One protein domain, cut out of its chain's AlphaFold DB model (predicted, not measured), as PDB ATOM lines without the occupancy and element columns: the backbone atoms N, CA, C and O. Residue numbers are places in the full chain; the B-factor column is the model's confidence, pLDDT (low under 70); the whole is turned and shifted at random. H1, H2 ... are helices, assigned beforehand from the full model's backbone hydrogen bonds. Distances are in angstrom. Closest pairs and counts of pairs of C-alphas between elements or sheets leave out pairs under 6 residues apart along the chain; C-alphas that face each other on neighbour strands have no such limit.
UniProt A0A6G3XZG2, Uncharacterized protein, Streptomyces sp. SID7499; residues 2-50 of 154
ATOM      1  N   LEU A   2      15.362  70.083 106.646       71.62
ATOM      2  CA  LEU A   2      16.118  69.941 107.901       71.62
ATOM      3  C   LEU A   2      17.124  71.083 108.173       71.62
ATOM      4  O   LEU A   2      17.316  71.466 109.319       71.62
ATOM      5  N   GLU A   3      17.680  71.715 107.133       69.31
ATOM      6  CA  GLU A   3      18.524  72.918 107.295       69.31
ATOM      7  C   GLU A   3      17.803  74.058 108.018       69.31
ATOM      8  O   GLU A   3      18.346  74.653 108.944       69.31
ATOM      9  N   ARG A   4      16.545  74.321 107.640       73.44
ATOM     10  CA  ARG A   4      15.725  75.352 108.287       73.44
ATOM     11  C   ARG A   4      15.416  74.987 109.730       73.44
ATOM     12  O   ARG A   4      15.410  75.863 110.578       73.44
ATOM     13  N   ILE A   5      15.218  73.700 110.015       78.44
ATOM     14  CA  ILE A   5      15.035  73.216 111.385       78.44
ATOM     15  C   ILE A   5      16.275  73.535 112.233       78.44
ATOM     16  O   ILE A   5      16.138  74.115 113.307       78.44
ATOM     17  N   SER A   6      17.478  73.231 111.737       73.62
ATOM     18  CA  SER A   6      18.731  73.536 112.443       73.62
ATOM     19  C   SER A   6      18.999  75.023 112.639       73.62
ATOM     20  O   SER A   6      19.657  75.382 113.611       73.62
ATOM     21  N   ASP A   7      18.528  75.883 111.737       73.88
ATOM     22  CA  ASP A   7      18.744  77.328 111.841       73.88
ATOM     23  C   ASP A   7      17.662  78.032 112.682       73.88
ATOM     24  O   ASP A   7      17.966  78.990 113.394       73.88
ATOM     25  N   GLU A   8      16.406  77.577 112.619       78.75
ATOM     26  CA  GLU A   8      15.250  78.274 113.202       78.75
ATOM     27  C   GLU A   8      14.830  77.737 114.580       78.75
ATOM     28  O   GLU A   8      14.283  78.498 115.383       78.75
ATOM     29  N   LEU A   9      15.045  76.446 114.863       76.44
ATOM     30  CA  LEU A   9      14.577  75.812 116.102       76.44
ATOM     31  C   LEU A   9      15.523  75.849 117.315       76.44
ATOM     32  O   LEU A   9      15.004  75.642 118.419       76.44
ATOM     33  N   PRO A  10      16.843  76.129 117.212       75.44
ATOM     34  CA  PRO A  10      17.675  76.266 118.404       75.44
ATOM     35  C   PRO A  10      17.096  77.294 119.389       75.44
ATOM     36  O   PRO A  10      16.884  78.456 119.048       75.44
ATOM     37  N   GLY A  11      16.812  76.853 120.619       74.69
ATOM     38  CA  GLY A  11      16.214  77.683 121.674       74.69
ATOM     39  C   GLY A  11      14.698  77.897 121.568       74.69
ATOM     40  O   GLY A  11      14.128  78.563 122.430       74.69
ATOM     41  N   ARG A  12      14.033  77.339 120.546       82.75
ATOM     42  CA  ARG A  12      12.572  77.416 120.352       82.75
ATOM     43  C   ARG A  12      11.864  76.071 120.462       82.75
ATOM     44  O   ARG A  12      10.676  76.047 120.761       82.75
ATOM     45  N   ALA A  13      12.575  74.973 120.229       82.69
ATOM     46  CA  ALA A  13      12.057  73.622 120.387       82.69
ATOM     47  C   ALA A  13      12.956  72.812 121.327       82.69
ATOM     48  O   ALA A  13      14.180  72.937 121.290       82.69
ATOM     49  N   THR A  14      12.336  71.974 122.156       81.50
ATOM     50  CA  THR A  14      13.025  71.010 123.028       81.50
ATOM     51  C   THR A  14      13.168  69.635 122.375       81.50
ATOM     52  O   THR A  14      14.045  68.871 122.762       81.50
ATOM     53  N   ALA A  15      12.333  69.330 121.379       82.44
ATOM     54  CA  ALA A  15      12.369  68.092 120.612       82.44
ATOM     55  C   ALA A  15      11.850  68.320 119.184       82.44
ATOM     56  O   ALA A  15      11.019  69.200 118.946       82.44
ATOM     57  N   VAL A  16      12.327  67.504 118.243       86.12
ATOM     58  CA  VAL A  16      11.870  67.471 116.848       86.12
ATOM     59  C   VAL A  16      11.613  66.017 116.471       86.12
ATOM     60  O   VAL A  16      12.496  65.180 116.627       86.12
ATOM     61  N   CYS A  17      10.417  65.722 115.963       86.62
ATOM     62  CA  CYS A  17      10.114  64.433 115.350       86.62
ATOM     63  C   CYS A  17      10.326  64.545 113.838       86.62
ATOM     64  O   CYS A  17       9.795  65.460 113.202       86.62
ATOM     65  N   VAL A  18      11.118  63.637 113.271       84.94
ATOM     66  CA  VAL A  18      11.427  63.606 111.839       84.94
ATOM     67  C   VAL A  18      10.805  62.352 111.244       84.94
ATOM     68  O   VAL A  18      11.122  61.241 111.658       84.94
ATOM     69  N   LEU A  19       9.918  62.534 110.267       83.62
ATOM     70  CA  LEU A  19       9.377  61.435 109.473       83.62
ATOM     71  C   LEU A  19      10.303  61.203 108.278       83.62
ATOM     72  O   LEU A  19      10.485  62.102 107.455       83.62
ATOM     73  N   MET A  20      10.891  60.008 108.205       73.38
ATOM     74  CA  MET A  20      11.794  59.623 107.120       73.38
ATOM     75  C   MET A  20      11.014  59.574 105.804       73.38
ATOM     76  O   MET A  20      10.084  58.788 105.640       73.38
ATOM     77  N   SER A  21      11.365  60.457 104.875       65.75
ATOM     78  CA  SER A  21      10.710  60.580 103.571       65.75
ATOM     79  C   SER A  21      11.689  61.222 102.588       65.75
ATOM     80  O   SER A  21      12.051  62.389 102.762       65.75
ATOM     81  N   GLY A  22      12.087  60.500 101.538       66.44
ATOM     82  CA  GLY A  22      12.958  61.016 100.474       66.44
ATOM     83  C   GLY A  22      14.454  60.761 100.696       66.44
ATOM     84  O   GLY A  22      14.831  59.660 101.080       66.44
ATOM     85  N   ASP A  23      15.291  61.758 100.376       63.38
ATOM     86  CA  ASP A  23      16.766  61.689 100.319       63.38
ATOM     87  C   ASP A  23      17.398  61.242 101.654       63.38
ATOM     88  O   ASP A  23      17.631  62.046 102.563       63.38
ATOM     89  N   ALA A  24      17.626  59.931 101.763       65.69
ATOM     90  CA  ALA A  24      18.002  59.252 102.998       65.69
ATOM     91  C   ALA A  24      19.383  59.678 103.511       65.69
ATOM     92  O   ALA A  24      19.553  59.879 104.706       65.69
ATOM     93  N   ALA A  25      20.354  59.919 102.624       67.06
ATOM     94  CA  ALA A  25      21.733  60.175 103.038       67.06
ATOM     95  C   ALA A  25      21.861  61.454 103.882       67.06
ATOM     96  O   ALA A  25      22.535  61.460 104.910       67.06
ATOM     97  N   TYR A  26      21.172  62.530 103.494       69.94
ATOM     98  CA  TYR A  26      21.170  63.765 104.276       69.94
ATOM     99  C   TYR A  26      20.433  63.601 105.613       69.94
ATOM    100  O   TYR A  26      20.856  64.148 106.635       69.94
ATOM    101  N   GLN A  27      19.307  62.880 105.601       79.12
ATOM    102  CA  GLN A  27      18.490  62.662 106.796       79.12
ATOM    103  C   GLN A  27      19.253  61.834 107.828       79.12
ATOM    104  O   GLN A  27      19.343  62.269 108.975       79.12
ATOM    105  N   ASP A  28      19.885  60.735 107.412       80.75
ATOM    106  CA  ASP A  28      20.714  59.875 108.260       80.75
ATOM    107  C   ASP A  28      21.784  60.683 109.000       80.75
ATOM    108  O   ASP A  28      21.929  60.609 110.220       80.75
ATOM    109  N   VAL A  29      22.502  61.512 108.246       76.88
ATOM    110  CA  VAL A  29      23.583  62.359 108.748       76.88
ATOM    111  C   VAL A  29      23.081  63.370 109.773       76.88
ATOM    112  O   VAL A  29      23.682  63.556 110.833       76.88
ATOM    113  N   TRP A  30      21.979  64.050 109.454       78.94
ATOM    114  CA  TRP A  30      21.395  65.043 110.344       78.94
ATOM    115  C   TRP A  30      20.889  64.393 111.636       78.94
ATOM    116  O   TRP A  30      21.102  64.935 112.722       78.94
ATOM    117  N   LEU A  31      20.265  63.218 111.530       85.12
ATOM    118  CA  LEU A  31      19.779  62.444 112.669       85.12
ATOM    119  C   LEU A  31      20.931  61.991 113.570       85.12
ATOM    120  O   LEU A  31      20.867  62.199 114.782       85.12
ATOM    121  N   GLN A  32      22.017  61.468 112.996       80.00
ATOM    122  CA  GLN A  32      23.219  61.108 113.753       80.00
ATOM    123  C   GLN A  32      23.838  62.317 114.464       80.00
ATOM    124  O   GLN A  32      24.112  62.250 115.661       80.00
ATOM    125  N   ALA A  33      24.009  63.444 113.765       77.12
ATOM    126  CA  ALA A  33      24.596  64.654 114.344       77.12
ATOM    127  C   ALA A  33      23.781  65.226 115.518       77.12
ATOM    128  O   ALA A  33      24.338  65.883 116.396       77.12
ATOM    129  N   ASN A  34      22.473  64.959 115.555       80.56
ATOM    130  CA  ASN A  34      21.578  65.403 116.623       80.56
ATOM    131  C   ASN A  34      21.272  64.306 117.657       80.56
ATOM    132  O   ASN A  34      20.370  64.489 118.473       80.56
ATOM    133  N   ASN A  35      22.019  63.192 117.664       81.69
ATOM    134  CA  ASN A  35      21.802  62.051 118.565       81.69
ATOM    135  C   ASN A  35      20.347  61.555 118.551       81.69
ATOM    136  O   ASN A  35      19.744  61.318 119.604       81.69
ATOM    137  N   ALA A  36      19.763  61.460 117.355       88.62
ATOM    138  CA  ALA A  36      18.385  61.035 117.190       88.62
ATOM    139  C   ALA A  36      18.144  59.646 117.791       88.62
ATOM    140  O   ALA A  36      19.045  58.811 117.898       88.62
ATOM    141  N   ARG A  37      16.891  59.407 118.173       90.25
ATOM    142  CA  ARG A  37      16.425  58.137 118.724       90.25
ATOM    143  C   ARG A  37      15.181  57.688 117.985       90.25
ATOM    144  O   ARG A  37      14.368  58.523 117.581       90.25
ATOM    145  N   HIS A  38      15.024  56.380 117.844       88.25
ATOM    146  CA  HIS A  38      13.791  55.792 117.342       88.25
ATOM    147  C   HIS A  38      12.637  56.157 118.278       88.25
ATOM    148  O   HIS A  38      12.713  55.936 119.484       88.25
ATOM    149  N   ALA A  39      11.567  56.735 117.727       87.50
ATOM    150  CA  ALA A  39      10.453  57.240 118.530       87.50
ATOM    151  C   ALA A  39       9.690  56.123 119.265       87.50
ATOM    152  O   ALA A  39       9.135  56.366 120.331       87.50
ATOM    153  N   GLU A  40       9.679  54.910 118.704       86.44
ATOM    154  CA  GLU A  40       8.974  53.752 119.263       86.44
ATOM    155  C   GLU A  40       9.816  52.987 120.292       86.44
ATOM    156  O   GLU A  40       9.308  52.624 121.349       86.44
ATOM    157  N   THR A  41      11.101  52.756 120.007       90.50
ATOM    158  CA  THR A  41      11.975  51.919 120.852       90.50
ATOM    159  C   THR A  41      12.848  52.724 121.814       90.50
ATOM    160  O   THR A  41      13.350  52.185 122.795       90.50
ATOM    161  N   GLY A  42      13.058  54.020 121.554       88.62
ATOM    162  CA  GLY A  42      13.979  54.877 122.306       88.62
ATOM    163  C   GLY A  42      15.466  54.605 122.037       88.62
ATOM    164  O   GLY A  42      16.333  55.296 122.592       88.62
ATOM    165  N   GLU A  43      15.776  53.626 121.188       89.56
ATOM    166  CA  GLU A  43      17.141  53.249 120.840       89.56
ATOM    167  C   GLU A  43      17.827  54.351 120.022       89.56
ATOM    168  O   GLU A  43      17.154  55.075 119.277       89.56
ATOM    169  N   PRO A  44      19.156  54.524 120.167       86.62
ATOM    170  CA  PRO A  44      19.923  55.418 119.310       86.62
ATOM    171  C   PRO A  44      19.692  55.092 117.837       86.62
ATOM    172  O   PRO A  44      19.634  53.932 117.447       86.62
ATOM    173  N   TYR A  45      19.565  56.126 117.017       85.75
ATOM    174  CA  TYR A  45      19.477  55.947 115.580       85.75
ATOM    175  C   TYR A  45      20.852  55.558 115.009       85.75
ATOM    176  O   TYR A  45      21.778  56.372 114.982       85.75
ATOM    177  N   GLU A  46      20.974  54.319 114.533       74.62
ATOM    178  CA  GLU A  46      22.200  53.745 113.956       74.62
ATOM    179  C   GLU A  46      22.231  53.877 112.423       74.62
ATOM    180  O   GLU A  46      22.395  52.898 111.698       74.62
ATOM    181  N   GLY A  47      22.028  55.094 111.906       71.31
ATOM    182  CA  GLY A  47      22.087  55.356 110.460       71.31
ATOM    183  C   GLY A  47      23.436  55.013 109.817       71.31
ATOM    184  O   GLY A  47      24.368  54.532 110.466       71.31
ATOM    185  N   THR A  48      23.587  55.336 108.531       71.25
ATOM    186  CA  THR A  48      24.847  55.111 107.797       71.25
ATOM    187  C   THR A  48      26.037  55.757 108.519       71.25
ATOM    188  O   THR A  48      26.062  56.970 108.715       71.25
ATOM    189  N   SER A  49      27.027  54.968 108.949       67.50
ATOM    190  CA  SER A  49      28.225  55.503 109.611       67.50
ATOM    191  C   SER A  49      29.163  56.122 108.581       67.50
ATOM    192  O   SER A  49      29.825  55.426 107.810       67.50
ATOM    193  N   TRP A  50      29.222  57.450 108.566       74.38
ATOM    194  CA  TRP A  50      30.141  58.189 107.713       74.38
ATOM    195  C   TRP A  50      31.459  58.405 108.448       74.38
ATOM    196  O   TRP A  50      31.577  59.315 109.265       74.38
TER     197      TRP A  50
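This is residues 2 to 50 of the 154 residues of an uncharacterized protein of Streptomyces sp. SID7499 (UniProt A0A6G3XZG2). Little regular structure stands here: two short helices, H1 and H2, joined by a long loop, with a long tail that leaves H2, turns near residues 39 to 41 and folds back alongside H2. Residues 7 to 12 stick out. The printed part has 49 residues, with H1 then H2 and no named strand; the class is all helix, though the named elements hold only 17 residues. It is compact, radius of gyration of the C-alphas 11.0 A, spanning 27 by 23 by 19 A.

Start at H1, residues 2 to 8, and compare H2, residues 24 to 33: they are close but not clearly touching, the closest C-alphas being those of Leu 2 and Trp 30, 7.6 A apart. They run the same way at a steep tilt of 41 degrees. In both, every O i to N i+4 pair is within hydrogen-bond range.

Find C-alpha 2 at (16.118, 69.941, 107.901); H1 runs 9.9 A from there to C-alpha 8. Find C-alpha 24 at (18.002, 59.252, 102.998); H2 runs 14.2 A to C-alpha 33 at (24.596, 64.654, 114.344).

The C-alphas of Arg 12 and Ser 49 are the farthest apart, 29.0 A. The printed part has no cut; the H1 to H2 link, 15 residues, is long. Look for pLDDT under 70 at residue 3, residues 21 to 26 and residue 49.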